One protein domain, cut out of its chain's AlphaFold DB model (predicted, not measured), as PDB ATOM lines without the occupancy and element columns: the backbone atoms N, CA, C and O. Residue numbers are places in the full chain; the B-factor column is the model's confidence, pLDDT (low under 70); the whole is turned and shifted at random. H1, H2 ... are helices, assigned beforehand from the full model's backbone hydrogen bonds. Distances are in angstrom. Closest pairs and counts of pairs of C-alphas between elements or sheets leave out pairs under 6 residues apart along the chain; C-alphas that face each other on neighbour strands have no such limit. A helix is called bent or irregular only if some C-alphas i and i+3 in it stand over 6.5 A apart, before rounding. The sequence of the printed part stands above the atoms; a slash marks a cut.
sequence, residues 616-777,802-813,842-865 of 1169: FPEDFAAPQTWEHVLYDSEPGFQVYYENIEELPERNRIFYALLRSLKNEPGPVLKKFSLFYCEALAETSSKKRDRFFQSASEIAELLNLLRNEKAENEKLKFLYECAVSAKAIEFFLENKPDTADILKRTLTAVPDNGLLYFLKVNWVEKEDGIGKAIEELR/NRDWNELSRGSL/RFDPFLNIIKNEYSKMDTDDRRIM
ATOM      1  N   PHE A 616     -22.209 -24.216 -12.514       91.75
ATOM      2  CA  PHE A 616     -20.977 -23.665 -13.093       91.75
ATOM      3  C   PHE A 616     -19.903 -23.381 -12.016       91.75
ATOM      4  O   PHE A 616     -19.470 -22.241 -11.844       91.75
ATOM      5  N   PRO A 617     -19.418 -24.397 -11.276       88.62
ATOM      6  CA  PRO A 617     -18.481 -24.194 -10.161       88.62
ATOM      7  C   PRO A 617     -17.138 -23.570 -10.573       88.62
ATOM      8  O   PRO A 617     -16.498 -22.898  -9.766       88.62
ATOM      9  N   GLU A 618     -16.699 -23.781 -11.817       89.12
ATOM     10  CA  GLU A 618     -15.430 -23.245 -12.328       89.12
ATOM     11  C   GLU A 618     -15.448 -21.707 -12.440       89.12
ATOM     12  O   GLU A 618     -14.399 -21.077 -12.292       89.12
ATOM     13  N   ASP A 619     -16.626 -21.086 -12.605       90.62
ATOM     14  CA  ASP A 619     -16.781 -19.623 -12.658       90.62
ATOM     15  C   ASP A 619     -16.274 -18.953 -11.374       90.62
ATOM     16  O   ASP A 619     -15.759 -17.834 -11.406       90.62
ATOM     17  N   PHE A 620     -16.379 -19.638 -10.231       90.81
ATOM     18  CA  PHE A 620     -15.962 -19.120  -8.927       90.81
ATOM     19  C   PHE A 620     -14.439 -19.082  -8.743       90.81
ATOM     20  O   PHE A 620     -13.963 -18.602  -7.717       90.81
ATOM     21  N   ALA A 621     -13.650 -19.538  -9.724       87.56
ATOM     22  CA  ALA A 621     -12.212 -19.272  -9.759       87.56
ATOM     23  C   ALA A 621     -11.888 -17.814 -10.145       87.56
ATOM     24  O   ALA A 621     -10.789 -17.333  -9.851       87.56
ATOM     25  N   ALA A 622     -12.824 -17.111 -10.793       89.50
ATOM     26  CA  ALA A 622     -12.691 -15.705 -11.153       89.50
ATOM     27  C   ALA A 622     -13.224 -14.802 -10.019       89.50
ATOM     28  O   ALA A 622     -14.356 -15.001  -9.565       89.50
ATOM     29  N   PRO A 623     -12.465 -13.788  -9.554       90.12
ATOM     30  CA  PRO A 623     -12.941 -12.866  -8.522       90.12
ATOM     31  C   PRO A 623     -14.211 -12.111  -8.919       90.12
ATOM     32  O   PRO A 623     -15.056 -11.866  -8.069       90.12
ATOM     33  N   GLN A 624     -14.383 -11.790 -10.206       91.62
ATOM     34  CA  GLN A 624     -15.543 -11.046 -10.712       91.62
ATOM     35  C   GLN A 624     -16.859 -11.776 -10.434       91.62
ATOM     36  O   GLN A 624     -17.873 -11.133 -10.173       91.62
ATOM     37  N   THR A 625     -16.841 -13.112 -10.450       91.25
ATOM     38  CA  THR A 625     -18.008 -13.925 -10.099       91.25
ATOM     39  C   THR A 625     -18.407 -13.676  -8.651       91.25
ATOM     40  O   THR A 625     -19.575 -13.409  -8.398       91.25
ATOM     41  N   TRP A 626     -17.445 -13.686  -7.722       92.38
ATOM     42  CA  TRP A 626     -17.686 -13.400  -6.305       92.38
ATOM     43  C   TRP A 626     -18.167 -11.967  -6.072       92.38
ATOM     44  O   TRP A 626     -19.137 -11.775  -5.350       92.38
ATOM     45  N   GLU A 627     -17.534 -10.976  -6.704       91.25
ATOM     46  CA  GLU A 627     -17.940  -9.563  -6.601       91.25
ATOM     47  C   GLU A 627     -19.384  -9.336  -7.076       91.25
ATOM     48  O   GLU A 627     -20.077  -8.466  -6.557       91.25
ATOM     49  N   HIS A 628     -19.850 -10.122  -8.052       89.94
ATOM     50  CA  HIS A 628     -21.215 -10.027  -8.564       89.94
ATOM     51  C   HIS A 628     -22.252 -10.634  -7.612       89.94
ATOM     52  O   HIS A 628     -23.294 -10.024  -7.369       89.94
ATOM     53  N   VAL A 629     -21.979 -11.835  -7.091       90.50
ATOM     54  CA  VAL A 629     -22.957 -12.594  -6.294       90.50
ATOM     55  C   VAL A 629     -22.970 -12.200  -4.822       90.50
ATOM     56  O   VAL A 629     -24.010 -12.322  -4.182       90.50
ATOM     57  N   LEU A 630     -21.852 -11.720  -4.267       91.75
ATOM     58  CA  LEU A 630     -21.801 -11.260  -2.883       91.75
ATOM     59  C   LEU A 630     -22.603  -9.964  -2.708       91.75
ATOM     60  O   LEU A 630     -22.768  -9.156  -3.623       91.75
ATOM     61  N   TYR A 631     -23.111  -9.764  -1.497       89.88
ATOM     62  CA  TYR A 631     -23.763  -8.526  -1.088       89.88
ATOM     63  C   TYR A 631     -22.863  -7.834  -0.064       89.88
ATOM     64  O   TYR A 631     -22.580  -8.429   0.973       89.88
ATOM     65  N   ASP A 632     -22.367  -6.632  -0.390       89.75
ATOM     66  CA  ASP A 632     -21.358  -5.896   0.394       89.75
ATOM     67  C   ASP A 632     -21.959  -5.279   1.664       89.75
ATOM     68  O   ASP A 632     -22.117  -4.067   1.776       89.75
ATOM     69  N   SER A 633     -22.323  -6.132   2.617       87.38
ATOM     70  CA  SER A 633     -22.716  -5.739   3.965       87.38
ATOM     71  C   SER A 633     -22.408  -6.858   4.953       87.38
ATOM     72  O   SER A 633     -22.349  -8.036   4.599       87.38
ATOM     73  N   GLU A 634     -22.235  -6.498   6.221       85.06
ATOM     74  CA  GLU A 634     -21.958  -7.461   7.289       85.06
ATOM     75  C   GLU A 634     -23.104  -8.473   7.505       85.06
ATOM     76  O   GLU A 634     -22.817  -9.671   7.516       85.06
ATOM     77  N   PRO A 635     -24.399  -8.072   7.556       84.69
ATOM     78  CA  PRO A 635     -25.509  -9.032   7.589       84.69
ATOM     79  C   PRO A 635     -25.542  -9.920   6.343       84.69
ATOM     80  O   PRO A 635     -25.844 -11.109   6.430       84.69
ATOM     81  N   GLY A 636     -25.185  -9.360   5.181       88.19
ATOM     82  CA  GLY A 636     -25.024 -10.119   3.951       88.19
ATOM     83  C   GLY A 636     -23.997 -11.226   4.111       88.19
ATOM     84  O   GLY A 636     -24.326 -12.397   3.940       88.19
ATOM     85  N   PHE A 637     -22.769 -10.869   4.484       93.31
ATOM     86  CA  PHE A 637     -21.677 -11.815   4.706       93.31
ATOM     87  C   PHE A 637     -22.018 -12.886   5.744       93.31
ATOM     88  O   PHE A 637     -21.667 -14.047   5.521       93.31
ATOM     89  N   GLN A 638     -22.751 -12.538   6.805       90.69
ATOM     90  CA  GLN A 638     -23.246 -13.503   7.791       90.69
ATOM     91  C   GLN A 638     -24.156 -14.557   7.145       90.69
ATOM     92  O   GLN A 638     -23.930 -15.750   7.344       90.69
ATOM     93  N   VAL A 639     -25.109 -14.148   6.297       90.31
ATOM     94  CA  VAL A 639     -25.985 -15.079   5.558       90.31
ATOM     95  C   VAL A 639     -25.169 -16.030   4.675       90.31
ATOM     96  O   VAL A 639     -25.444 -17.229   4.651       90.31
ATOM     97  N   TYR A 640     -24.148 -15.540   3.959       92.81
ATOM     98  CA  TYR A 640     -23.276 -16.422   3.165       92.81
ATOM     99  C   TYR A 640     -22.487 -17.383   4.060       92.81
ATOM    100  O   TYR A 640     -22.425 -18.571   3.762       92.81
ATOM    101  N   TYR A 641     -21.897 -16.894   5.154       92.56
ATOM    102  CA  TYR A 641     -21.118 -17.710   6.087       92.56
ATOM    103  C   TYR A 641     -21.952 -18.860   6.672       92.56
ATOM    104  O   TYR A 641     -21.548 -20.019   6.564       92.56
ATOM    105  N   GLU A 642     -23.125 -18.555   7.234       90.56
ATOM    106  CA  GLU A 642     -24.005 -19.543   7.866       90.56
ATOM    107  C   GLU A 642     -24.438 -20.620   6.872       90.56
ATOM    108  O   GLU A 642     -24.251 -21.812   7.126       90.56
ATOM    109  N   ASN A 643     -24.919 -20.210   5.695       91.50
ATOM    110  CA  ASN A 643     -25.371 -21.168   4.696       91.50
ATOM    111  C   ASN A 643     -24.217 -22.011   4.125       91.50
ATOM    112  O   ASN A 643     -24.386 -23.212   3.914       91.50
ATOM    113  N   ILE A 644     -23.035 -21.427   3.878       91.94
ATOM    114  CA  ILE A 644     -21.858 -22.188   3.421       91.94
ATOM    115  C   ILE A 644     -21.479 -23.252   4.454       91.94
ATOM    116  O   ILE A 644     -21.171 -24.380   4.075       91.94
ATOM    117  N   GLU A 645     -21.503 -22.916   5.745       88.75
ATOM    118  CA  GLU A 645     -21.111 -23.827   6.823       88.75
ATOM    119  C   GLU A 645     -22.065 -25.017   7.018       88.75
ATOM    120  O   GLU A 645     -21.628 -26.071   7.499       88.75
ATOM    121  N   GLU A 646     -23.334 -24.876   6.629       88.25
ATOM    122  CA  GLU A 646     -24.352 -25.935   6.690       88.25
ATOM    123  C   GLU A 646     -24.371 -26.849   5.451       88.25
ATOM    124  O   GLU A 646     -24.895 -27.967   5.509       88.25
ATOM    125  N   LEU A 647     -23.778 -26.423   4.330       88.75
ATOM    126  CA  LEU A 647     -23.830 -27.168   3.072       88.75
ATOM    127  C   LEU A 647     -22.863 -28.371   3.012       88.75
ATOM    128  O   LEU A 647     -21.709 -28.282   3.438       88.75
ATOM    129  N   PRO A 648     -23.251 -29.484   2.355       87.00
ATOM    130  CA  PRO A 648     -22.332 -30.580   2.029       87.00
ATOM    131  C   PRO A 648     -21.151 -30.154   1.138       87.00
ATOM    132  O   PRO A 648     -20.051 -30.696   1.246       87.00
ATOM    133  N   GLU A 649     -21.357 -29.181   0.246       87.88
ATOM    134  CA  GLU A 649     -20.360 -28.696  -0.716       87.88
ATOM    135  C   GLU A 649     -19.371 -27.674  -0.128       87.88
ATOM    136  O   GLU A 649     -18.492 -27.193  -0.849       87.88
ATOM    137  N   ARG A 650     -19.464 -27.373   1.173       90.62
ATOM    138  CA  ARG A 650     -18.688 -26.355   1.899       90.62
ATOM    139  C   ARG A 650     -17.204 -26.309   1.541       90.62
ATOM    140  O   ARG A 650     -16.674 -25.255   1.201       90.62
ATOM    141  N   ASN A 651     -16.526 -27.458   1.548       89.62
ATOM    142  CA  ASN A 651     -15.094 -27.515   1.233       89.62
ATOM    143  C   ASN A 651     -14.805 -27.124  -0.227       89.62
ATOM    144  O   ASN A 651     -13.798 -26.481  -0.499       89.62
ATOM    145  N   ARG A 652     -15.691 -27.466  -1.175       91.56
ATOM    146  CA  ARG A 652     -15.537 -27.072  -2.587       91.56
ATOM    147  C   ARG A 652     -15.679 -25.557  -2.741       91.56
ATOM    148  O   ARG A 652     -14.896 -24.964  -3.477       91.56
ATOM    149  N   ILE A 653     -16.626 -24.949  -2.022       92.69
ATOM    150  CA  ILE A 653     -16.827 -23.492  -2.001       92.69
ATOM    151  C   ILE A 653     -15.590 -22.802  -1.412       92.69
ATOM    152  O   ILE A 653     -15.047 -21.885  -2.027       92.69
ATOM    153  N   PHE A 654     -15.079 -23.293  -0.280       92.69
ATOM    154  CA  PHE A 654     -13.869 -22.759   0.347       92.69
ATOM    155  C   PHE A 654     -12.638 -22.835  -0.578       92.69
ATOM    156  O   PHE A 654     -11.897 -21.865  -0.725       92.69
ATOM    157  N   TYR A 655     -12.434 -23.947  -1.294       91.06
ATOM    158  CA  TYR A 655     -11.344 -24.032  -2.273       91.06
ATOM    159  C   TYR A 655     -11.520 -23.081  -3.463       91.06
ATOM    160  O   TYR A 655     -10.523 -22.573  -3.982       91.06
ATOM    161  N   ALA A 656     -12.756 -22.829  -3.903       91.94
ATOM    162  CA  ALA A 656     -13.029 -21.835  -4.937       91.94
ATOM    163  C   ALA A 656     -12.700 -20.414  -4.446       91.94
ATOM    164  O   ALA A 656     -12.046 -19.667  -5.172       91.94
ATOM    165  N   LEU A 657     -13.035 -20.092  -3.190       93.75
ATOM    166  CA  LEU A 657     -12.662 -18.834  -2.530       93.75
ATOM    167  C   LEU A 657     -11.136 -18.634  -2.507       93.75
ATOM    168  O   LEU A 657     -10.625 -17.588  -2.893       93.75
ATOM    169  N   LEU A 658     -10.371 -19.662  -2.132       92.81
ATOM    170  CA  LEU A 658      -8.905 -19.583  -2.147       92.81
ATOM    171  C   LEU A 658      -8.322 -19.412  -3.554       92.81
ATOM    172  O   LEU A 658      -7.269 -18.792  -3.717       92.81
ATOM    173  N   ARG A 659      -8.955 -19.998  -4.577       91.19
ATOM    174  CA  ARG A 659      -8.532 -19.819  -5.974       91.19
ATOM    175  C   ARG A 659      -8.802 -18.397  -6.449       91.19
ATOM    176  O   ARG A 659      -7.906 -17.817  -7.056       91.19
ATOM    177  N   SER A 660      -9.970 -17.831  -6.149       91.56
ATOM    178  CA  SER A 660     -10.307 -16.466  -6.563       91.56
ATOM    179  C   SER A 660      -9.419 -15.424  -5.885       91.56
ATOM    180  O   SER A 660      -8.925 -14.520  -6.555       91.56
ATOM    181  N   LEU A 661      -9.088 -15.604  -4.602       91.12
ATOM    182  CA  LEU A 661      -8.182 -14.711  -3.869       91.12
ATOM    183  C   LEU A 661      -6.755 -14.639  -4.441       91.12
ATOM    184  O   LEU A 661      -6.046 -13.669  -4.182       91.12
ATOM    185  N   LYS A 662      -6.314 -15.632  -5.224       88.25
ATOM    186  CA  LYS A 662      -5.002 -15.597  -5.898       88.25
ATOM    187  C   LYS A 662      -4.983 -14.700  -7.138       88.25
ATOM    188  O   LYS A 662      -3.902 -14.325  -7.580       88.25
ATOM    189  N   ASN A 663      -6.149 -14.360  -7.684       82.62
ATOM    190  CA  ASN A 663      -6.305 -13.731  -8.993       82.62
ATOM    191  C   ASN A 663      -6.725 -12.254  -8.879       82.62
ATOM    192  O   ASN A 663      -7.714 -11.871  -9.484       82.62
ATOM    193  N   GLU A 664      -6.004 -11.432  -8.107       81.56
ATOM    194  CA  GLU A 664      -6.325 -10.002  -7.886       81.56
ATOM    195  C   GLU A 664      -7.772  -9.764  -7.391       81.56
ATOM    196  O   GLU A 664      -8.637  -9.305  -8.140       81.56
ATOM    197  N   PRO A 665      -8.073 -10.073  -6.116       86.19
ATOM    198  CA  PRO A 665      -9.429  -9.959  -5.593       86.19
ATOM    199  C   PRO A 665      -9.895  -8.501  -5.502       86.19
ATOM    200  O   PRO A 665      -9.127  -7.610  -5.116       86.19
ATOM    201  N   GLY A 666     -11.172  -8.278  -5.813       88.50
ATOM    202  CA  GLY A 666     -11.835  -6.990  -5.632       88.50
ATOM    203  C   GLY A 666     -12.122  -6.666  -4.155       88.50
ATOM    204  O   GLY A 666     -11.749  -7.423  -3.249       88.50
ATOM    205  N   PRO A 667     -12.723  -5.496  -3.880       89.88
ATOM    206  CA  PRO A 667     -12.936  -5.017  -2.518       89.88
ATOM    207  C   PRO A 667     -13.963  -5.848  -1.738       89.88
ATOM    208  O   PRO A 667     -13.734  -6.108  -0.556       89.88
ATOM    209  N   VAL A 668     -15.058  -6.301  -2.366       91.06
ATOM    210  CA  VAL A 668     -16.124  -7.039  -1.665       91.06
ATOM    211  C   VAL A 668     -15.630  -8.423  -1.262       91.06
ATOM    212  O   VAL A 668     -15.807  -8.839  -0.118       91.06
ATOM    213  N   LEU A 669     -14.920  -9.115  -2.159       92.94
ATOM    214  CA  LEU A 669     -14.339 -10.427  -1.885       92.94
ATOM    215  C   LEU A 669     -13.299 -10.370  -0.759       92.94
ATOM    216  O   LEU A 669     -13.253 -11.268   0.084       92.94
ATOM    217  N   LYS A 670     -12.479  -9.312  -0.709       91.12
ATOM    218  CA  LYS A 670     -11.527  -9.096   0.395       91.12
ATOM    219  C   LYS A 670     -12.248  -8.911   1.729       91.12
ATOM    220  O   LYS A 670     -11.908  -9.609   2.683       91.12
ATOM    221  N   LYS A 671     -13.253  -8.028   1.789       91.25
ATOM    222  CA  LYS A 671     -14.060  -7.801   3.001       91.25
ATOM    223  C   LYS A 671     -14.751  -9.083   3.467       91.25
ATOM    224  O   LYS A 671     -14.629  -9.435   4.636       91.25
ATOM    225  N   PHE A 672     -15.393  -9.813   2.553       93.88
ATOM    226  CA  PHE A 672     -16.023 -11.098   2.861       93.88
ATOM    227  C   PHE A 672     -15.009 -12.106   3.410       93.88
ATOM    228  O   PHE A 672     -15.282 -12.775   4.395       93.88
ATOM    229  N   SER A 673     -13.818 -12.194   2.817       93.19
ATOM    230  CA  SER A 673     -12.783 -13.134   3.267       93.19
ATOM    231  C   SER A 673     -12.253 -12.799   4.662       93.19
ATOM    232  O   SER A 673     -12.000 -13.708   5.452       93.19
ATOM    233  N   LEU A 674     -12.102 -11.508   4.981       90.50
ATOM    234  CA  LEU A 674     -11.753 -11.047   6.328       90.50
ATOM    235  C   LEU A 674     -12.864 -11.377   7.330       90.50
ATOM    236  O   LEU A 674     -12.581 -11.981   8.361       90.50
ATOM    237  N   PHE A 675     -14.116 -11.070   6.986       92.12
ATOM    238  CA  PHE A 675     -15.282 -11.428   7.793       92.12
ATOM    239  C   PHE A 675     -15.352 -12.940   8.043       92.12
ATOM    240  O   PHE A 675     -15.502 -13.385   9.177       92.12
ATOM    241  N   TYR A 676     -15.152 -13.748   6.999       92.44
ATOM    242  CA  TYR A 676     -15.149 -15.206   7.082       92.44
ATOM    243  C   TYR A 676     -14.042 -15.716   8.022       92.44
ATOM    244  O   TYR A 676     -14.271 -16.654   8.782       92.44
ATOM    245  N   CYS A 677     -12.859 -15.080   8.038       89.62
ATOM    246  CA  CYS A 677     -11.798 -15.403   9.000       89.62
ATOM    247  C   CYS A 677     -12.215 -15.122  10.448       89.62
ATOM    248  O   CYS A 677     -11.951 -15.943  11.327       89.62
ATOM    249  N   GLU A 678     -12.831 -13.967  10.705       87.94
ATOM    250  CA  GLU A 678     -13.274 -13.579  12.048       87.94
ATOM    251  C   GLU A 678     -14.407 -14.489  12.542       87.94
ATOM    252  O   GLU A 678     -14.305 -15.054  13.632       87.94
ATOM    253  N   ALA A 679     -15.408 -14.750  11.696       89.19
ATOM    254  CA  ALA A 679     -16.505 -15.668  11.995       89.19
ATOM    255  C   ALA A 679     -16.007 -17.100  12.268       89.19
ATOM    256  O   ALA A 679     -16.454 -17.758  13.214       89.19
ATOM    257  N   LEU A 680     -15.029 -17.597  11.497       88.12
ATOM    258  CA  LEU A 680     -14.378 -18.882  11.779       88.12
ATOM    259  C   LEU A 680     -13.650 -18.875  13.128       88.12
ATOM    260  O   LEU A 680     -13.725 -19.859  13.864       88.12
ATOM    261  N   ALA A 681     -12.955 -17.791  13.477       84.44
ATOM    262  CA  ALA A 681     -12.237 -17.697  14.744       84.44
ATOM    263  C   ALA A 681     -13.201 -17.755  15.941       84.44
ATOM    264  O   ALA A 681     -12.966 -18.532  16.869       84.44
ATOM    265  N   GLU A 682     -14.307 -17.011  15.890       83.31
ATOM    266  CA  GLU A 682     -15.324 -16.976  16.950       83.31
ATOM    267  C   GLU A 682     -16.075 -18.303  17.107       83.31
ATOM    268  O   GLU A 682     -16.372 -18.739  18.221       83.31
ATOM    269  N   THR A 683     -16.370 -18.981  15.999       80.88
ATOM    270  CA  THR A 683     -17.122 -20.246  16.014       80.88
ATOM    271  C   THR A 683     -16.254 -21.476  16.271       80.88
ATOM    272  O   THR A 683     -16.781 -22.503  16.714       80.88
ATOM    273  N   SER A 684     -14.936 -21.391  16.050       75.06
ATOM    274  CA  SER A 684     -13.996 -22.507  16.244       75.06
ATOM    275  C   SER A 684     -14.032 -23.098  17.660       75.06
ATOM    276  O   SER A 684     -13.871 -24.306  17.826       75.06
ATOM    277  N   SER A 685     -14.313 -22.280  18.681       66.81
ATOM    278  CA  SER A 685     -14.445 -22.724  20.078       66.81
ATOM    279  C   SER A 685     -15.719 -23.543  20.329       66.81
ATOM    280  O   SER A 685     -15.719 -24.461  21.153       66.81
ATOM    281  N   LYS A 686     -16.798 -23.245  19.592       67.69
ATOM    282  CA  LYS A 686     -18.108 -23.907  19.698       67.69
ATOM    283  C   LYS A 686     -18.142 -25.225  18.920       67.69
ATOM    284  O   LYS A 686     -18.723 -26.200  19.388       67.69
ATOM    285  N   LYS A 687     -17.494 -25.284  17.751       68.00
ATOM    286  CA  LYS A 687     -17.444 -26.468  16.870       68.00
ATOM    287  C   LYS A 687     -16.143 -27.262  17.069       68.00
ATOM    288  O   LYS A 687     -15.319 -27.351  16.159       68.00
ATOM    289  N   ARG A 688     -15.977 -27.860  18.258       67.19
ATOM    290  CA  ARG A 688     -14.738 -28.550  18.694       67.19
ATOM    291  C   ARG A 688     -14.180 -29.556  17.675       67.19
ATOM    292  O   ARG A 688     -12.968 -29.620  17.501       67.19
ATOM    293  N   ASP A 689     -15.042 -30.276  16.958       72.06
ATOM    294  CA  ASP A 689     -14.631 -31.311  15.995       72.06
ATOM    295  C   ASP A 689     -13.941 -30.758  14.734       72.06
ATOM    296  O   ASP A 689     -13.221 -31.488  14.057       72.06
ATOM    297  N   ARG A 690     -14.139 -29.472  14.405       79.12
ATOM    298  CA  ARG A 690     -13.534 -28.815  13.230       79.12
ATOM    299  C   ARG A 690     -12.466 -27.784  13.595       79.12
ATOM    300  O   ARG A 690     -11.973 -27.100  12.706       79.12
ATOM    301  N   PHE A 691     -12.071 -27.685  14.866       86.75
ATOM    302  CA  PHE A 691     -11.160 -26.642  15.350       86.75
ATOM    303  C   PHE A 691      -9.880 -26.503  14.503       86.75
ATOM    304  O   PHE A 691      -9.574 -25.415  14.015       86.75
ATOM    305  N   PHE A 692      -9.147 -27.601  14.286       88.00
ATOM    306  CA  PHE A 692      -7.887 -27.572  13.529       88.00
ATOM    307  C   PHE A 692      -8.096 -27.306  12.038       88.00
ATOM    308  O   PHE A 692      -7.286 -26.611  11.421       88.00
ATOM    309  N   GLN A 693      -9.215 -27.774  11.478       87.81
ATOM    310  CA  GLN A 693      -9.607 -27.445  10.114       87.81
ATOM    311  C   GLN A 693      -9.849 -25.932   9.982       87.81
ATOM    312  O   GLN A 693      -9.214 -25.294   9.147       87.81
ATOM    313  N   SER A 694     -10.680 -25.340  10.846       88.81
ATOM    314  CA  SER A 694     -10.948 -23.896  10.844       88.81
ATOM    315  C   SER A 694      -9.671 -23.076  11.039       88.81
ATOM    316  O   SER A 694      -9.460 -22.085  10.345       88.81
ATOM    317  N   ALA A 695      -8.768 -23.506  11.927       88.94
ATOM    318  CA  ALA A 695      -7.475 -22.851  12.105       88.94
ATOM    319  C   ALA A 695      -6.602 -22.925  10.837       88.94
ATOM    320  O   ALA A 695      -6.003 -21.924  10.446       88.94
ATOM    321  N   SER A 696      -6.561 -24.072  10.151       89.50
ATOM    322  CA  SER A 696      -5.842 -24.211   8.875       89.50
ATOM    323  C   SER A 696      -6.401 -23.271   7.805       89.50
ATOM    324  O   SER A 696      -5.647 -22.643   7.066       89.50
ATOM    325  N   GLU A 697      -7.720 -23.136   7.742       91.12
ATOM    326  CA  GLU A 697      -8.412 -22.295   6.767       91.12
ATOM    327  C   GLU A 697      -8.169 -20.804   7.008       91.12
ATOM    328  O   GLU A 697      -7.871 -20.068   6.066       91.12
ATOM    329  N   ILE A 698      -8.193 -20.373   8.273       91.31
ATOM    330  CA  ILE A 698      -7.801 -19.017   8.676       91.31
ATOM    331  C   ILE A 698      -6.352 -18.737   8.255       91.31
ATOM    332  O   ILE A 698      -6.064 -17.681   7.686       91.31
ATOM    333  N   ALA A 699      -5.430 -19.676   8.498       89.88
ATOM    334  CA  ALA A 699      -4.034 -19.515   8.098       89.88
ATOM    335  C   ALA A 699      -3.886 -19.369   6.573       89.88
ATOM    336  O   ALA A 699      -3.103 -18.534   6.117       89.88
ATOM    337  N   GLU A 700      -4.636 -20.144   5.784       91.25
ATOM    338  CA  GLU A 700      -4.617 -20.073   4.319       91.25
ATOM    339  C   GLU A 700      -5.186 -18.753   3.786       91.25
ATOM    340  O   GLU A 700      -4.536 -18.112   2.953       91.25
ATOM    341  N   LEU A 701      -6.334 -18.303   4.302       91.56
ATOM    342  CA  LEU A 701      -6.950 -17.029   3.914       91.56
ATOM    343  C   LEU A 701      -6.034 -15.841   4.234       91.56
ATOM    344  O   LEU A 701      -5.694 -15.055   3.347       91.56
ATOM    345  N   LEU A 702      -5.544 -15.743   5.474       88.88
ATOM    346  CA  LEU A 702      -4.659 -14.651   5.898       88.88
ATOM    347  C   LEU A 702      -3.297 -14.677   5.185       88.88
ATOM    348  O   LEU A 702      -2.643 -13.642   5.046       88.88
ATOM    349  N   ASN A 703      -2.856 -15.842   4.706       87.62
ATOM    350  CA  ASN A 703      -1.654 -15.955   3.885       87.62
ATOM    351  C   ASN A 703      -1.850 -15.442   2.448       87.62
ATOM    352  O   ASN A 703      -0.870 -15.047   1.817       87.62
ATOM    353  N   LEU A 704      -3.076 -15.448   1.921       88.38
ATOM    354  CA  LEU A 704      -3.406 -14.815   0.639       88.38
ATOM    355  C   LEU A 704      -3.685 -13.310   0.807       88.38
ATOM    356  O   LEU A 704      -3.399 -12.532  -0.097       88.38
ATOM    357  N   LEU A 705      -4.121 -12.881   1.995       84.44
ATOM    358  CA  LEU A 705      -4.387 -11.482   2.364       84.44
ATOM    359  C   LEU A 705      -3.176 -10.776   3.025       84.44
ATOM    360  O   LEU A 705      -3.330  -9.943   3.918       84.44
ATOM    361  N   ARG A 706      -1.943 -11.099   2.603       73.50
ATOM    362  CA  ARG A 706      -0.689 -10.664   3.266       73.50
ATOM    363  C   ARG A 706      -0.531  -9.153   3.464       73.50
ATOM    364  O   ARG A 706       0.061  -8.764   4.467       73.50
ATOM    365  N   ASN A 707      -1.025  -8.332   2.536       69.69
ATOM    366  CA  ASN A 707      -0.895  -6.872   2.621       69.69
ATOM    367  C   ASN A 707      -1.736  -6.309   3.781       69.69
ATOM    368  O   ASN A 707      -1.201  -5.599   4.622       69.69
ATOM    369  N   GLU A 708      -2.993  -6.741   3.908       66.19
ATOM    370  CA  GLU A 708      -3.905  -6.353   5.002       66.19
ATOM    371  C   GLU A 708      -3.381  -6.818   6.374       66.19
ATOM    372  O   GLU A 708      -3.468  -6.121   7.383       66.19
ATOM    373  N   LYS A 709      -2.772  -8.012   6.414       61.38
ATOM    374  CA  LYS A 709      -2.151  -8.568   7.624       61.38
ATOM    375  C   LYS A 709      -0.959  -7.736   8.117       61.38
ATOM    376  O   LYS A 709      -0.719  -7.691   9.321       61.38
ATOM    377  N   ALA A 710      -0.177  -7.141   7.216       63.41
ATOM    378  CA  ALA A 710       1.004  -6.360   7.592       63.41
ATOM    379  C   ALA A 710       0.632  -5.049   8.304       63.41
ATOM    380  O   ALA A 710       1.408  -4.565   9.125       63.41
ATOM    381  N   GLU A 711      -0.558  -4.521   8.020       64.31
ATOM    382  CA  GLU A 711      -1.058  -3.256   8.560       64.31
ATOM    383  C   GLU A 711      -1.911  -3.441   9.831       64.31
ATOM    384  O   GLU A 711      -2.131  -2.479  10.565       64.31
ATOM    385  N   ASN A 712      -2.348  -4.671  10.145       79.19
ATOM    386  CA  ASN A 712      -3.251  -4.961  11.263       79.19
ATOM    387  C   ASN A 712      -2.680  -5.996  12.262       79.19
ATOM    388  O   ASN A 712      -2.653  -7.204  12.004       79.19
ATOM    389  N   GLU A 713      -2.299  -5.522  13.455       82.94
ATOM    390  CA  GLU A 713      -1.794  -6.337  14.577       82.94
ATOM    391  C   GLU A 713      -2.755  -7.476  14.981       82.94
ATOM    392  O   GLU A 713      -2.300  -8.586  15.266       82.94
ATOM    393  N   LYS A 714      -4.081  -7.257  14.938       84.19
ATOM    394  CA  LYS A 714      -5.095  -8.278  15.272       84.19
ATOM    395  C   LYS A 714      -5.048  -9.446  14.283       84.19
ATOM    396  O   LYS A 714      -5.055 -10.606  14.695       84.19
ATOM    397  N   LEU A 715      -4.944  -9.156  12.982       83.50
ATOM    398  CA  LEU A 715      -4.855 -10.182  11.932       83.50
ATOM    399  C   LEU A 715      -3.516 -10.922  11.974       83.50
ATOM    400  O   LEU A 715      -3.461 -12.135  11.753       83.50
ATOM    401  N   LYS A 716      -2.428 -10.216  12.300       84.94
ATOM    402  CA  LYS A 716      -1.119 -10.837  12.521       84.94
ATOM    403  C   LYS A 716      -1.157 -11.814  13.699       84.94
ATOM    404  O   LYS A 716      -0.715 -12.951  13.538       84.94
ATOM    405  N   PHE A 717      -1.735 -11.406  14.829       87.88
ATOM    406  CA  PHE A 717      -1.927 -12.264  16.000       87.88
ATOM    407  C   PHE A 717      -2.774 -13.502  15.672       87.88
ATOM    408  O   PHE A 717      -2.383 -14.626  15.987       87.88
ATOM    409  N   LEU A 718      -3.898 -13.312  14.972       87.69
ATOM    410  CA  LEU A 718      -4.783 -14.405  14.564       87.69
ATOM    411  C   LEU A 718      -4.063 -15.419  13.659       87.69
ATOM    412  O   LEU A 718      -4.183 -16.626  13.866       87.69
ATOM    413  N   TYR A 719      -3.260 -14.941  12.705       88.94
ATOM    414  CA  TYR A 719      -2.435 -15.800  11.857       88.94
ATOM    415  C   TYR A 719      -1.410 -16.610  12.661       88.94
ATOM    416  O   TYR A 719      -1.246 -17.801  12.410       88.94
ATOM    417  N   GLU A 720      -0.702 -15.988  13.610       89.25
ATOM    418  CA  GLU A 720       0.278 -16.695  14.450       89.25
ATOM    419  C   GLU A 720      -0.385 -17.848  15.216       89.25
ATOM    420  O   GLU A 720       0.134 -18.963  15.219       89.25
ATOM    421  N   CYS A 721      -1.563 -17.605  15.795       90.25
ATOM    422  CA  CYS A 721      -2.368 -18.635  16.451       90.25
ATOM    423  C   CYS A 721      -2.790 -19.751  15.480       90.25
ATOM    424  O   CYS A 721      -2.627 -20.932  15.788       90.25
ATOM    425  N   ALA A 722      -3.279 -19.388  14.295       89.56
ATOM    426  CA  ALA A 722      -3.723 -20.324  13.264       89.56
ATOM    427  C   ALA A 722      -2.594 -21.245  12.766       89.56
ATOM    428  O   ALA A 722      -2.774 -22.459  12.667       89.56
ATOM    429  N   VAL A 723      -1.394 -20.704  12.529       89.81
ATOM    430  CA  VAL A 723      -0.227 -21.511  12.134       89.81
ATOM    431  C   VAL A 723       0.246 -22.404  13.288       89.81
ATOM    432  O   VAL A 723       0.590 -23.565  13.052       89.81
ATOM    433  N   SER A 724       0.212 -21.915  14.533       91.94
ATOM    434  CA  SER A 724       0.524 -22.732  15.713       91.94
ATOM    435  C   SER A 724      -0.402 -23.939  15.857       91.94
ATOM    436  O   SER A 724       0.070 -25.017  16.219       91.94
ATOM    437  N   ALA A 725      -1.694 -23.800  15.534       90.88
ATOM    438  CA  ALA A 725      -2.678 -24.876  15.664       90.88
ATOM    439  C   ALA A 725      -2.272 -26.151  14.904       90.88
ATOM    440  O   ALA A 725      -2.439 -27.248  15.430       90.88
ATOM    441  N   LYS A 726      -1.650 -26.022  13.724       87.81
ATOM    442  CA  LYS A 726      -1.171 -27.169  12.934       87.81
ATOM    443  C   LYS A 726      -0.078 -27.966  13.647       87.81
ATOM    444  O   LYS A 726      -0.068 -29.193  13.602       87.81
ATOM    445  N   ALA A 727       0.854 -27.288  14.313       89.44
ATOM    446  CA  ALA A 727       1.897 -27.969  15.076       89.44
ATOM    447  C   ALA A 727       1.325 -28.684  16.310       89.44
ATOM    448  O   ALA A 727       1.785 -29.767  16.665       89.44
ATOM    449  N   ILE A 728       0.295 -28.098  16.926       89.94
ATOM    450  CA  ILE A 728      -0.431 -28.689  18.055       89.94
ATOM    451  C   ILE A 728      -1.211 -29.927  17.605       89.94
ATOM    452  O   ILE A 728      -1.100 -30.963  18.250       89.94
ATOM    453  N   GLU A 729      -1.939 -29.852  16.489       90.44
ATOM    454  CA  GLU A 729      -2.663 -30.984  15.896       90.44
ATOM    455  C   GLU A 729      -1.729 -32.177  15.663       90.44
ATOM    456  O   GLU A 729      -1.983 -33.278  16.146       90.44
ATOM    457  N   PHE A 730      -0.601 -31.944  14.980       90.12
ATOM    458  CA  PHE A 730       0.379 -32.991  14.683       90.12
ATOM    459  C   PHE A 730       0.924 -33.644  15.954       90.12
ATOM    460  O   PHE A 730       1.032 -34.870  16.017       90.12
ATOM    461  N   PHE A 731       1.211 -32.831  16.971       89.00
ATOM    462  CA  PHE A 731       1.664 -33.313  18.268       89.00
ATOM    463  C   PHE A 731       0.598 -34.141  19.004       89.00
ATOM    464  O   PHE A 731       0.925 -35.180  19.577       89.00
ATOM    465  N   LEU A 732      -0.665 -33.704  19.003       86.06
ATOM    466  CA  LEU A 732      -1.765 -34.410  19.668       86.06
ATOM    467  C   LEU A 732      -2.076 -35.751  18.995       86.06
ATOM    468  O   LEU A 732      -2.351 -36.730  19.685       86.06
ATOM    469  N   GLU A 733      -1.988 -35.806  17.666       84.88
ATOM    470  CA  GLU A 733      -2.220 -37.017  16.873       84.88
ATOM    471  C   GLU A 733      -0.988 -37.938  16.786       84.88
ATOM    472  O   GLU A 733      -1.062 -39.000  16.169       84.88
ATOM    473  N   ASN A 734       0.141 -37.557  17.400       82.38
ATOM    474  CA  ASN A 734       1.432 -38.254  17.332       82.38
ATOM    475  C   ASN A 734       1.863 -38.584  15.882       82.38
ATOM    476  O   ASN A 734       2.305 -39.695  15.580       82.38
ATOM    477  N   LYS A 735       1.730 -37.622  14.958       86.31
ATOM    478  CA  LYS A 735       2.153 -37.801  13.556       86.31
ATOM    479  C   LYS A 735       3.688 -37.916  13.447       86.31
ATOM    480  O   LYS A 735       4.391 -37.210  14.172       86.31
ATOM    481  N   PRO A 736       4.235 -38.708  12.503       83.31
ATOM    482  CA  PRO A 736       5.685 -38.907  12.361       83.31
ATOM    483  C   PRO A 736       6.457 -37.609  12.059       83.31
ATOM    484  O   PRO A 736       7.578 -37.431  12.526       83.31
ATOM    485  N   ASP A 737       5.832 -36.653  11.365       88.50
ATOM    486  CA  ASP A 737       6.463 -35.382  10.974       88.50
ATOM    487  C   ASP A 737       6.386 -34.287  12.061       88.50
ATOM    488  O   ASP A 737       6.680 -33.116  11.797       88.50
ATOM    489  N   THR A 738       5.965 -34.627  13.287       88.38
ATOM    490  CA  THR A 738       5.730 -33.657  14.376       88.38
ATOM    491  C   THR A 738       6.949 -32.774  14.648       88.38
ATOM    492  O   THR A 738       6.811 -31.553  14.747       88.38
ATOM    493  N   ALA A 739       8.152 -33.354  14.706       86.69
ATOM    494  CA  ALA A 739       9.385 -32.610  14.967       86.69
ATOM    495  C   ALA A 739       9.692 -31.564  13.883       86.69
ATOM    496  O   ALA A 739      10.048 -30.422  14.189       86.69
ATOM    497  N   ASP A 740       9.513 -31.935  12.615       89.50
ATOM    498  CA  ASP A 740       9.770 -31.053  11.478       89.50
ATOM    499  C   ASP A 740       8.747 -29.916  11.404       89.50
ATOM    500  O   ASP A 740       9.119 -28.759  11.174       89.50
ATOM    501  N   ILE A 741       7.465 -30.212  11.647       90.50
ATOM    502  CA  ILE A 741       6.402 -29.200  11.684       90.50
ATOM    503  C   ILE A 741       6.601 -28.239  12.859       90.50
ATOM    504  O   ILE A 741       6.529 -27.024  12.652       90.50
ATOM    505  N   LEU A 742       6.913 -28.736  14.062       90.06
ATOM    506  CA  LEU A 742       7.222 -27.890  15.221       90.06
ATOM    507  C   LEU A 742       8.406 -26.964  14.926       90.06
ATOM    508  O   LEU A 742       8.317 -25.761  15.162       90.06
ATOM    509  N   LYS A 743       9.489 -27.485  14.339       89.50
ATOM    510  CA  LYS A 743      10.677 -26.692  13.987       89.50
ATOM    511  C   LYS A 743      10.374 -25.602  12.954       89.50
ATOM    512  O   LYS A 743      10.798 -24.457  13.126       89.50
ATOM    513  N   ARG A 744       9.631 -25.928  11.890       90.31
ATOM    514  CA  ARG A 744       9.209 -24.947  10.870       90.31
ATOM    515  C   ARG A 744       8.311 -23.870  11.476       90.31
ATOM    516  O   ARG A 744       8.509 -22.691  11.201       90.31
ATOM    517  N   THR A 745       7.378 -24.269  12.335       90.81
ATOM    518  CA  THR A 745       6.433 -23.352  12.984       90.81
ATOM    519  C   THR A 745       7.136 -22.421  13.969       90.81
ATOM    520  O   THR A 745       6.910 -21.218  13.928       90.81
ATOM    521  N   LEU A 746       8.072 -22.935  14.771       90.62
ATOM    522  CA  LEU A 746       8.923 -22.130  15.657       90.62
ATOM    523  C   LEU A 746       9.830 -21.158  14.890       90.62
ATOM    524  O   LEU A 746      10.191 -20.116  15.418       90.62
ATOM    525  N   THR A 747      10.175 -21.450  13.635       88.94
ATOM    526  CA  THR A 747      10.898 -20.485  12.790       88.94
ATOM    527  C   THR A 747       9.988 -19.331  12.353       88.94
ATOM    528  O   THR A 747      10.450 -18.203  12.216       88.94
ATOM    529  N   ALA A 748       8.694 -19.601  12.144       84.81
ATOM    530  CA  ALA A 748       7.701 -18.592  11.779       84.81
ATOM    531  C   ALA A 748       7.188 -17.785  12.987       84.81
ATOM    532  O   ALA A 748       6.851 -16.615  12.827       84.81
ATOM    533  N   VAL A 749       7.131 -18.397  14.176       88.62
ATOM    534  CA  VAL A 749       6.648 -17.788  15.426       88.62
ATOM    535  C   VAL A 749       7.644 -18.081  16.567       88.62
ATOM    536  O   VAL A 749       7.376 -18.932  17.423       88.62
ATOM    537  N   PRO A 750       8.813 -17.409  16.585       87.25
ATOM    538  CA  PRO A 750       9.931 -17.747  17.473       87.25
ATOM    539  C   PRO A 750       9.692 -17.431  18.950       87.25
ATOM    540  O   PRO A 750      10.398 -17.960  19.797       87.25
ATOM    541  N   ASP A 751       8.681 -16.627  19.280       87.06
ATOM    542  CA  ASP A 751       8.395 -16.218  20.661       87.06
ATOM    543  C   ASP A 751       7.197 -16.978  21.263       87.06
ATOM    544  O   ASP A 751       6.565 -16.515  22.213       87.06
ATOM    545  N   ASN A 752       6.793 -18.112  20.676       90.94
ATOM    546  CA  ASN A 752       5.648 -18.882  21.164       90.94
ATOM    547  C   ASN A 752       6.069 -19.903  22.238       90.94
ATOM    548  O   ASN A 752       6.509 -21.012  21.924       90.94
ATOM    549  N   GLY A 753       5.882 -19.543  23.513       90.44
ATOM    550  CA  GLY A 753       6.217 -20.393  24.660       90.44
ATOM    551  C   GLY A 753       5.513 -21.757  24.672       90.44
ATOM    552  O   GLY A 753       6.125 -22.757  25.050       90.44
ATOM    553  N   LEU A 754       4.262 -21.844  24.200       92.38
ATOM    554  CA  LEU A 754       3.536 -23.114  24.109       92.38
ATOM    555  C   LEU A 754       4.206 -24.088  23.132       92.38
ATOM    556  O   LEU A 754       4.363 -25.262  23.458       92.38
ATOM    557  N   LEU A 755       4.651 -23.620  21.963       93.19
ATOM    558  CA  LEU A 755       5.321 -24.485  20.983       93.19
ATOM    559  C   LEU A 755       6.653 -25.038  21.507       93.19
ATOM    560  O   LEU A 755       6.970 -26.205  21.266       93.19
ATOM    561  N   TYR A 756       7.413 -24.245  22.267       93.94
ATOM    562  CA  TYR A 756       8.615 -24.738  22.948       93.94
ATOM    563  C   TYR A 756       8.286 -25.776  24.020       93.94
ATOM    564  O   TYR A 756       8.973 -26.791  24.110       93.94
ATOM    565  N   PHE A 757       7.217 -25.577  24.796       93.88
ATOM    566  CA  PHE A 757       6.750 -26.599  25.732       93.88
ATOM    567  C   PHE A 757       6.393 -27.910  25.015       93.88
ATOM    568  O   PHE A 757       6.793 -28.981  25.469       93.88
ATOM    569  N   LEU A 758       5.702 -27.843  23.872       91.81
ATOM    570  CA  LEU A 758       5.379 -29.034  23.079       91.81
ATOM    571  C   LEU A 758       6.624 -29.723  22.525       91.81
ATOM    572  O   LEU A 758       6.676 -30.948  22.519       91.81
ATOM    573  N   LYS A 759       7.650 -28.962  22.129       93.06
ATOM    574  CA  LYS A 759       8.950 -29.522  21.737       93.06
ATOM    575  C   LYS A 759       9.588 -30.307  22.887       93.06
ATOM    576  O   LYS A 759      10.001 -31.443  22.682       93.06
ATOM    577  N   VAL A 760       9.620 -29.739  24.095       92.69
ATOM    578  CA  VAL A 760      10.130 -30.422  25.298       92.69
ATOM    579  C   VAL A 760       9.328 -31.693  25.590       92.69
ATOM    580  O   VAL A 760       9.911 -32.743  25.849       92.69
ATOM    581  N   ASN A 761       7.998 -31.622  25.512       90.12
ATOM    582  CA  ASN A 761       7.130 -32.771  25.763       90.12
ATOM    583  C   ASN A 761       7.275 -33.868  24.697       90.12
ATOM    584  O   ASN A 761       7.217 -35.051  25.011       90.12
ATOM    585  N   TRP A 762       7.497 -33.488  23.439       89.94
ATOM    586  CA  TRP A 762       7.778 -34.435  22.362       89.94
ATOM    587  C   TRP A 762       9.106 -35.168  22.600       89.94
ATOM    588  O   TRP A 762       9.141 -36.391  22.520       89.94
ATOM    589  N   VAL A 763      10.163 -34.452  23.007       89.31
ATOM    590  CA  VAL A 763      11.443 -35.073  23.399       89.31
ATOM    591  C   VAL A 763      11.267 -35.999  24.610       89.31
ATOM    592  O   VAL A 763      11.867 -37.063  24.645       89.31
ATOM    593  N   GLU A 764      10.416 -35.656  25.584       87.56
ATOM    594  CA  GLU A 764      10.100 -36.561  26.704       87.56
ATOM    595  C   GLU A 764       9.532 -37.898  26.212       87.56
ATOM    596  O   GLU A 764       9.952 -38.943  26.707       87.56
ATOM    597  N   LYS A 765       8.610 -37.864  25.241       82.12
ATOM    598  CA  LYS A 765       7.975 -39.063  24.675       82.12
ATOM    599  C   LYS A 765       8.943 -39.925  23.856       82.12
ATOM    600  O   LYS A 765       8.910 -41.141  23.995       82.12
ATOM    601  N   GLU A 766       9.772 -39.311  23.014       84.12
ATOM    602  CA  GLU A 766      10.628 -40.038  22.058       84.12
ATOM    603  C   GLU A 766      11.994 -40.433  22.636       84.12
ATOM    604  O   GLU A 766      12.534 -41.492  22.328       84.12
ATOM    605  N   ASP A 767      12.572 -39.567  23.467       83.69
ATOM    606  CA  ASP A 767      13.967 -39.643  23.904       83.69
ATOM    607  C   ASP A 767      14.132 -39.777  25.428       83.69
ATOM    608  O   ASP A 767      15.258 -39.932  25.919       83.69
ATOM    609  N   GLY A 768      13.030 -39.697  26.179       83.31
ATOM    610  CA  GLY A 768      12.991 -39.818  27.632       83.31
ATOM    611  C   GLY A 768      13.190 -38.500  28.392       83.31
ATOM    612  O   GLY A 768      13.672 -37.483  27.879       83.31
ATOM    613  N   ILE A 769      12.839 -38.525  29.684       84.69
ATOM    614  CA  ILE A 769      12.801 -37.328  30.543       84.69
ATOM    615  C   ILE A 769      14.162 -36.626  30.660       84.69
ATOM    616  O   ILE A 769      14.223 -35.401  30.723       84.69
ATOM    617  N   GLY A 770      15.269 -37.377  30.638       85.94
ATOM    618  CA  GLY A 770      16.614 -36.814  30.767       85.94
ATOM    619  C   GLY A 770      16.956 -35.852  29.626       85.94
ATOM    620  O   GLY A 770      17.434 -34.745  29.880       85.94
ATOM    621  N   LYS A 771      16.651 -36.232  28.374       89.12
ATOM    622  CA  LYS A 771      16.842 -35.345  27.215       89.12
ATOM    623  C   LYS A 771      15.814 -34.215  27.185       89.12
ATOM    624  O   LYS A 771      16.165 -33.103  26.800       89.12
ATOM    625  N   ALA A 772      14.588 -34.455  27.650       90.88
ATOM    626  CA  ALA A 772      13.559 -33.418  27.725       90.88
ATOM    627  C   ALA A 772      13.963 -32.261  28.646       90.88
ATOM    628  O   ALA A 772      13.804 -31.098  28.289       90.88
ATOM    629  N   ILE A 773      14.543 -32.552  29.814       94.25
ATOM    630  CA  ILE A 773      15.002 -31.510  30.742       94.25
ATOM    631  C   ILE A 773      16.177 -30.702  30.170       94.25
ATOM    632  O   ILE A 773      16.262 -29.491  30.389       94.25
ATOM    633  N   GLU A 774      17.046 -31.330  29.379       92.00
ATOM    634  CA  GLU A 774      18.083 -30.613  28.628       92.00
ATOM    635  C   GLU A 774      17.482 -29.717  27.534       92.00
ATOM    636  O   GLU A 774      17.858 -28.549  27.405       92.00
ATOM    637  N   GLU A 775      16.486 -30.211  26.797       94.31
ATOM    638  CA  GLU A 775      15.756 -29.415  25.805       94.31
ATOM    639  C   GLU A 775      14.996 -28.247  26.454       94.31
ATOM    640  O   GLU A 775      14.948 -27.153  25.888       94.31
ATOM    641  N   LEU A 776      14.455 -28.426  27.665       94.44
ATOM    642  CA  LEU A 776      13.827 -27.354  28.437       94.44
ATOM    643  C   LEU A 776      14.832 -26.250  28.763       94.44
ATOM    644  O   LEU A 776      14.540 -25.074  28.543       94.44
ATOM    645  N   ARG A 777      16.030 -26.616  29.237       93.31
ATOM    646  CA  ARG A 777      17.110 -25.658  29.515       93.31
ATOM    647  C   ARG A 777      17.448 -24.836  28.267       93.31
ATOM    648  O   ARG A 777      17.571 -23.613  28.350       93.31
ATOM    649  N   ASN A 802      23.643 -19.270  41.960       69.75
ATOM    650  CA  ASN A 802      24.390 -18.889  40.768       69.75
ATOM    651  C   ASN A 802      23.459 -18.769  39.557       69.75
ATOM    652  O   ASN A 802      22.606 -19.627  39.309       69.75
ATOM    653  N   ARG A 803      23.639 -17.689  38.786       79.06
ATOM    654  CA  ARG A 803      22.863 -17.368  37.574       79.06
ATOM    655  C   ARG A 803      23.483 -17.987  36.317       79.06
ATOM    656  O   ARG A 803      23.537 -17.345  35.268       79.06
ATOM    657  N   ASP A 804      23.991 -19.211  36.435       83.00
ATOM    658  CA  ASP A 804      24.508 -19.983  35.307       83.00
ATOM    659  C   ASP A 804      23.527 -21.106  34.954       83.00
ATOM    660  O   ASP A 804      23.204 -21.973  35.767       83.00
ATOM    661  N   TRP A 805      23.061 -21.100  33.705       84.69
ATOM    662  CA  TRP A 805      22.183 -22.130  33.155       84.69
ATOM    663  C   TRP A 805      22.798 -23.533  33.208       84.69
ATOM    664  O   TRP A 805      22.051 -24.507  33.307       84.69
ATOM    665  N   ASN A 806      24.129 -23.649  33.147       82.81
ATOM    666  CA  ASN A 806      24.831 -24.935  33.193       82.81
ATOM    667  C   ASN A 806      24.896 -25.529  34.608       82.81
ATOM    668  O   ASN A 806      25.083 -26.736  34.750       82.81
ATOM    669  N   GLU A 807      24.732 -24.703  35.642       81.69
ATOM    670  CA  GLU A 807      24.792 -25.129  37.044       81.69
ATOM    671  C   GLU A 807      23.423 -25.549  37.603       81.69
ATOM    672  O   GLU A 807      23.349 -26.182  38.655       81.69
ATOM    673  N   LEU A 808      22.328 -25.260  36.887       86.81
ATOM    674  CA  LEU A 808      20.997 -25.748  37.251       86.81
ATOM    675  C   LEU A 808      20.952 -27.277  37.164       86.81
ATOM    676  O   LEU A 808      21.101 -27.847  36.081       86.81
ATOM    677  N   SER A 809      20.700 -27.947  38.288       87.25
ATOM    678  CA  SER A 809      20.559 -29.403  38.311       87.25
ATOM    679  C   SER A 809      19.351 -29.858  37.477       87.25
ATOM    680  O   SER A 809      18.339 -29.164  37.361       87.25
ATOM    681  N   ARG A 810      19.431 -31.057  36.886       87.38
ATOM    682  CA  ARG A 810      18.295 -31.625  36.138       87.38
ATOM    683  C   ARG A 810      17.064 -31.824  37.027       87.38
ATOM    684  O   ARG A 810      15.949 -31.600  36.574       87.38
ATOM    685  N   GLY A 811      17.267 -32.170  38.300       84.81
ATOM    686  CA  GLY A 811      16.187 -32.330  39.276       84.81
ATOM    687  C   GLY A 811      15.419 -31.036  39.564       84.81
ATOM    688  O   GLY A 811      14.189 -31.050  39.584       84.81
ATOM    689  N   SER A 812      16.106 -29.893  39.699       87.69
ATOM    690  CA  SER A 812      15.425 -28.610  39.923       87.69
ATOM    691  C   SER A 812      14.659 -28.144  38.681       87.69
ATOM    692  O   SER A 812      13.509 -27.717  38.786       87.69
ATOM    693  N   LEU A 813      15.232 -28.319  37.486       90.56
ATOM    694  CA  LEU A 813      14.535 -28.048  36.224       90.56
ATOM    695  C   LEU A 813      13.334 -28.979  36.002       90.56
ATOM    696  O   LEU A 813      12.306 -28.526  35.497       90.56
ATOM    697  N   ARG A 842      -1.299 -18.488  21.825       85.50
ATOM    698  CA  ARG A 842      -0.138 -17.657  22.207       85.50
ATOM    699  C   ARG A 842       0.154 -17.674  23.708       85.50
ATOM    700  O   ARG A 842       0.997 -16.916  24.177       85.50
ATOM    701  N   PHE A 843      -0.513 -18.542  24.464       87.06
ATOM    702  CA  PHE A 843      -0.230 -18.761  25.875       87.06
ATOM    703  C   PHE A 843       1.243 -19.135  26.110       87.06
ATOM    704  O   PHE A 843       1.749 -20.085  25.522       87.06
ATOM    705  N   ASP A 844       1.923 -18.416  27.006       90.06
ATOM    706  CA  ASP A 844       3.248 -18.801  27.497       90.06
ATOM    707  C   ASP A 844       3.108 -19.524  28.850       90.06
ATOM    708  O   ASP A 844       2.831 -18.876  29.870       90.06
ATOM    709  N   PRO A 845       3.283 -20.859  28.887       90.00
ATOM    710  CA  PRO A 845       3.133 -21.624  30.117       90.00
ATOM    711  C   PRO A 845       4.265 -21.383  31.118       90.00
ATOM    712  O   PRO A 845       4.033 -21.472  32.324       90.00
ATOM    713  N   PHE A 846       5.465 -21.043  30.646       91.88
ATOM    714  CA  PHE A 846       6.632 -20.841  31.497       91.88
ATOM    715  C   PHE A 846       6.530 -19.511  32.242       91.88
ATOM    716  O   PHE A 846       6.674 -19.463  33.466       91.88
ATOM    717  N   LEU A 847       6.200 -18.433  31.523       89.25
ATOM    718  CA  LEU A 847       6.028 -17.108  32.121       89.25
ATOM    719  C   LEU A 847       4.845 -17.074  33.099       89.25
ATOM    720  O   LEU A 847       4.881 -16.354  34.096       89.25
ATOM    721  N   ASN A 848       3.797 -17.864  32.843       88.50
ATOM    722  CA  ASN A 848       2.628 -17.940  33.718       88.50
ATOM    723  C   ASN A 848       2.978 -18.447  35.126       88.50
ATOM    724  O   ASN A 848       2.497 -17.871  36.101       88.50
ATOM    725  N   ILE A 849       3.853 -19.456  35.244       87.38
ATOM    726  CA  ILE A 849       4.333 -19.945  36.551       87.38
ATOM    727  C   ILE A 849       5.043 -18.833  37.300       87.38
ATOM    728  O   ILE A 849       4.737 -18.569  38.462       87.38
ATOM    729  N   ILE A 850       5.971 -18.167  36.617       87.94
ATOM    730  CA  ILE A 850       6.760 -17.101  37.219       87.94
ATOM    731  C   ILE A 850       5.842 -15.970  37.696       87.94
ATOM    732  O   ILE A 850       5.955 -15.545  38.837       87.94
ATOM    733  N   LYS A 851       4.868 -15.532  36.892       84.19
ATOM    734  CA  LYS A 851       3.942 -14.457  37.292       84.19
ATOM    735  C   LYS A 851       3.022 -14.836  38.456       84.19
ATOM    736  O   LYS A 851       2.774 -14.001  39.320       84.19
ATOM    737  N   ASN A 852       2.508 -16.066  38.480       79.31
ATOM    738  CA  ASN A 852       1.432 -16.450  39.398       79.31
ATOM    739  C   ASN A 852       1.907 -17.102  40.701       79.31
ATOM    740  O   ASN A 852       1.180 -17.058  41.696       79.31
ATOM    741  N   GLU A 853       3.082 -17.736  40.696       74.06
ATOM    742  CA  GLU A 853       3.577 -18.498  41.848       74.06
ATOM    743  C   GLU A 853       4.801 -17.885  42.512       74.06
ATOM    744  O   GLU A 853       5.000 -18.105  43.704       74.06
ATOM    745  N   TYR A 854       5.604 -17.098  41.790       69.81
ATOM    746  CA  TYR A 854       6.779 -16.465  42.388       69.81
ATOM    747  C   TYR A 854       6.398 -15.525  43.542       69.81
ATOM    748  O   TYR A 854       7.045 -15.536  44.583       69.81
ATOM    749  N   SER A 855       5.301 -14.771  43.408       67.50
ATOM    750  CA  SER A 855       4.822 -13.860  44.459       67.50
ATOM    751  C   SER A 855       4.241 -14.566  45.692       67.50
ATOM    752  O   SER A 855       4.025 -13.918  46.711       67.50
ATOM    753  N   LYS A 856       3.978 -15.876  45.608       73.50
ATOM    754  CA  LYS A 856       3.373 -16.703  46.670       73.50
ATOM    755  C   LYS A 856       4.375 -17.690  47.274       73.50
ATOM    756  O   LYS A 856       3.981 -18.664  47.906       73.50
ATOM    757  N   MET A 857       5.660 -17.499  46.989       73.06
ATOM    758  CA  MET A 857       6.697 -18.480  47.261       73.06
ATOM    759  C   MET A 857       7.109 -18.482  48.739       73.06
ATOM    760  O   MET A 857       7.740 -17.537  49.203       73.06
ATOM    761  N   ASP A 858       6.816 -19.582  49.438       79.94
ATOM    762  CA  ASP A 858       7.491 -19.969  50.682       79.94
ATOM    763  C   ASP A 858       8.771 -20.749  50.336       79.94
ATOM    764  O   ASP A 858       8.757 -21.711  49.560       79.94
ATOM    765  N   THR A 859       9.907 -20.294  50.864       78.94
ATOM    766  CA  THR A 859      11.224 -20.872  50.584       78.94
ATOM    767  C   THR A 859      11.417 -22.281  51.141       78.94
ATOM    768  O   THR A 859      12.135 -23.062  50.511       78.94
ATOM    769  N   ASP A 860      10.808 -22.626  52.278       79.62
ATOM    770  CA  ASP A 860      11.004 -23.939  52.902       79.62
ATOM    771  C   ASP A 860      10.141 -25.008  52.222       79.62
ATOM    772  O   ASP A 860      10.663 -26.060  51.838       79.62
ATOM    773  N   ASP A 861       8.877 -24.700  51.921       79.00
ATOM    774  CA  ASP A 861       8.013 -25.578  51.118       79.00
ATOM    775  C   ASP A 861       8.604 -25.828  49.725       79.00
ATOM    776  O   ASP A 861       8.575 -26.951  49.204       79.00
ATOM    777  N   ARG A 862       9.199 -24.794  49.109       83.94
ATOM    778  CA  ARG A 862       9.830 -24.929  47.792       83.94
ATOM    779  C   ARG A 862      11.076 -25.810  47.838       83.94
ATOM    780  O   ARG A 862      11.283 -26.591  46.908       83.94
ATOM    781  N   ARG A 863      11.884 -25.726  48.902       83.75
ATOM    782  CA  ARG A 863      13.055 -26.598  49.087       83.75
ATOM    783  C   ARG A 863      12.629 -28.064  49.177       83.75
ATOM    784  O   ARG A 863      13.144 -28.884  48.421       83.75
ATOM    785  N   ILE A 864      11.636 -28.362  50.018       81.69
ATOM    786  CA  ILE A 864      11.088 -29.719  50.193       81.69
ATOM    787  C   ILE A 864      10.547 -30.266  48.861       81.69
ATOM    788  O   ILE A 864      10.793 -31.421  48.506       81.69
ATOM    789  N   MET A 865       9.848 -29.430  48.088       82.38
ATOM    790  CA  MET A 865       9.327 -29.795  46.769       82.38
ATOM    791  C   MET A 865      10.446 -30.151  45.776       82.38
ATOM    792  O   MET A 865      10.380 -31.202  45.141       82.38
TER     793      MET A 865
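AT A GLANCE: This is residues 616 to 777, 802 to 813 and 842 to 865 of the 1169 residues of the protein "Anaphase-promoting complex subunit 5 domain protein" of Leptospira gomenensis (UniProt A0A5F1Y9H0). A long, loose row of helices steps from H1 at one end to H12 and H14 at the other, with H3, H8, H9, H10 and H11 lying across its long axis. H8, in the middle, makes an up-and-down bundle with H9 and H10, and residues 848 to 862 of the H13 and H14 arm stick out. The printed part has 198 residues with fourteen named helices, H1 to H14 in chain order, and no named strand: all helix. It is loose, with a radius of gyration of the C-alphas of 21.9 A, and spans 70 by 36 by 29 A.

HOW THE PARTS SIT: H1, residues 617 to 621, touches residues 656 to 660 alone of H4, residues 650 to 661 (closest C-alphas Ala 621 and Ser 660, 4.7 A). H2, residues 623 to 629, touches residues 667 to 669 alone of H5, residues 667 to 684, about perpendicular at 78 degrees (Glu 627 and Val 668, 5.8 A). H3, residues 634 to 646, touches residues 672 to 679 alone of H5 (Phe 637 and Phe 672, 6.0 A). H5 and H6, residues 688 to 704, form a hairpin at a shallow tilt of 28 degrees (Ser 684 and Phe 691, 5.1 A). H6 touches H8, residues 713 to 732, at a steep tilt of 49 degrees (Ala 695 and Ala 722, 4.7 A). H7, residues 706 to 711, touches H8 only at the corner (Lys 709 and Leu 715, 5.3 A). H8 and H9, residues 738 to 748, form a hairpin (Ala 727 and Leu 742, 5.3 A), as do H9 and H10, residues 753 to 767 (Leu 746 and Leu 755, 6.8 A). H10 and H11, residues 769 to 777, form another (Glu 764 and Ala 772, 4.8 A). H12, residues 810 to 813, touches H11 (Ile 773 and Arg 810, 6.3 A). H13, residues 845 to 856, touches H10 with residues 845 to 846 alone (Leu 754 and Pro 845, 6.2 A). H14, residues 859 to 865, touches no helix. Every O i to N i+4 pair is within hydrogen-bond range in H2, H3, H4, H5, H9, H10, H11 and H14; H6 has 11 of 13, H7 1 of 2, H8 14 of 16, H13 5 of 8, H1 0 of 1 but 2 of 2 O i to N i+3 pairs, and H12 is too short.

IN THESE COORDINATES: H1 begins at C-alpha 617 (-18.481, -24.194, -10.161), and H14 ends at C-alpha 865 (9.327, -29.795, 46.769). H8 measures 28.5 A, H5 25.7 A, H6 25.4 A and H10 20.8 A. H6 is irregular, with C-alphas 689 and 692 8.1 A apart; H13 only just, with C-alphas 852 and 855 6.6 A apart.

THE WHOLE: The C-alphas farthest apart, of Phe 616 and Asp 860, are 73.3 A apart. Residues 778 to 801 and 814 to 841 are not printed, with C-alpha gaps of 15.0 A and 22.8 A. Of the links printed whole, each is tight. pLDDT is under 70 at residues 685 to 688, 707 to 711, 802 and 854 to 855.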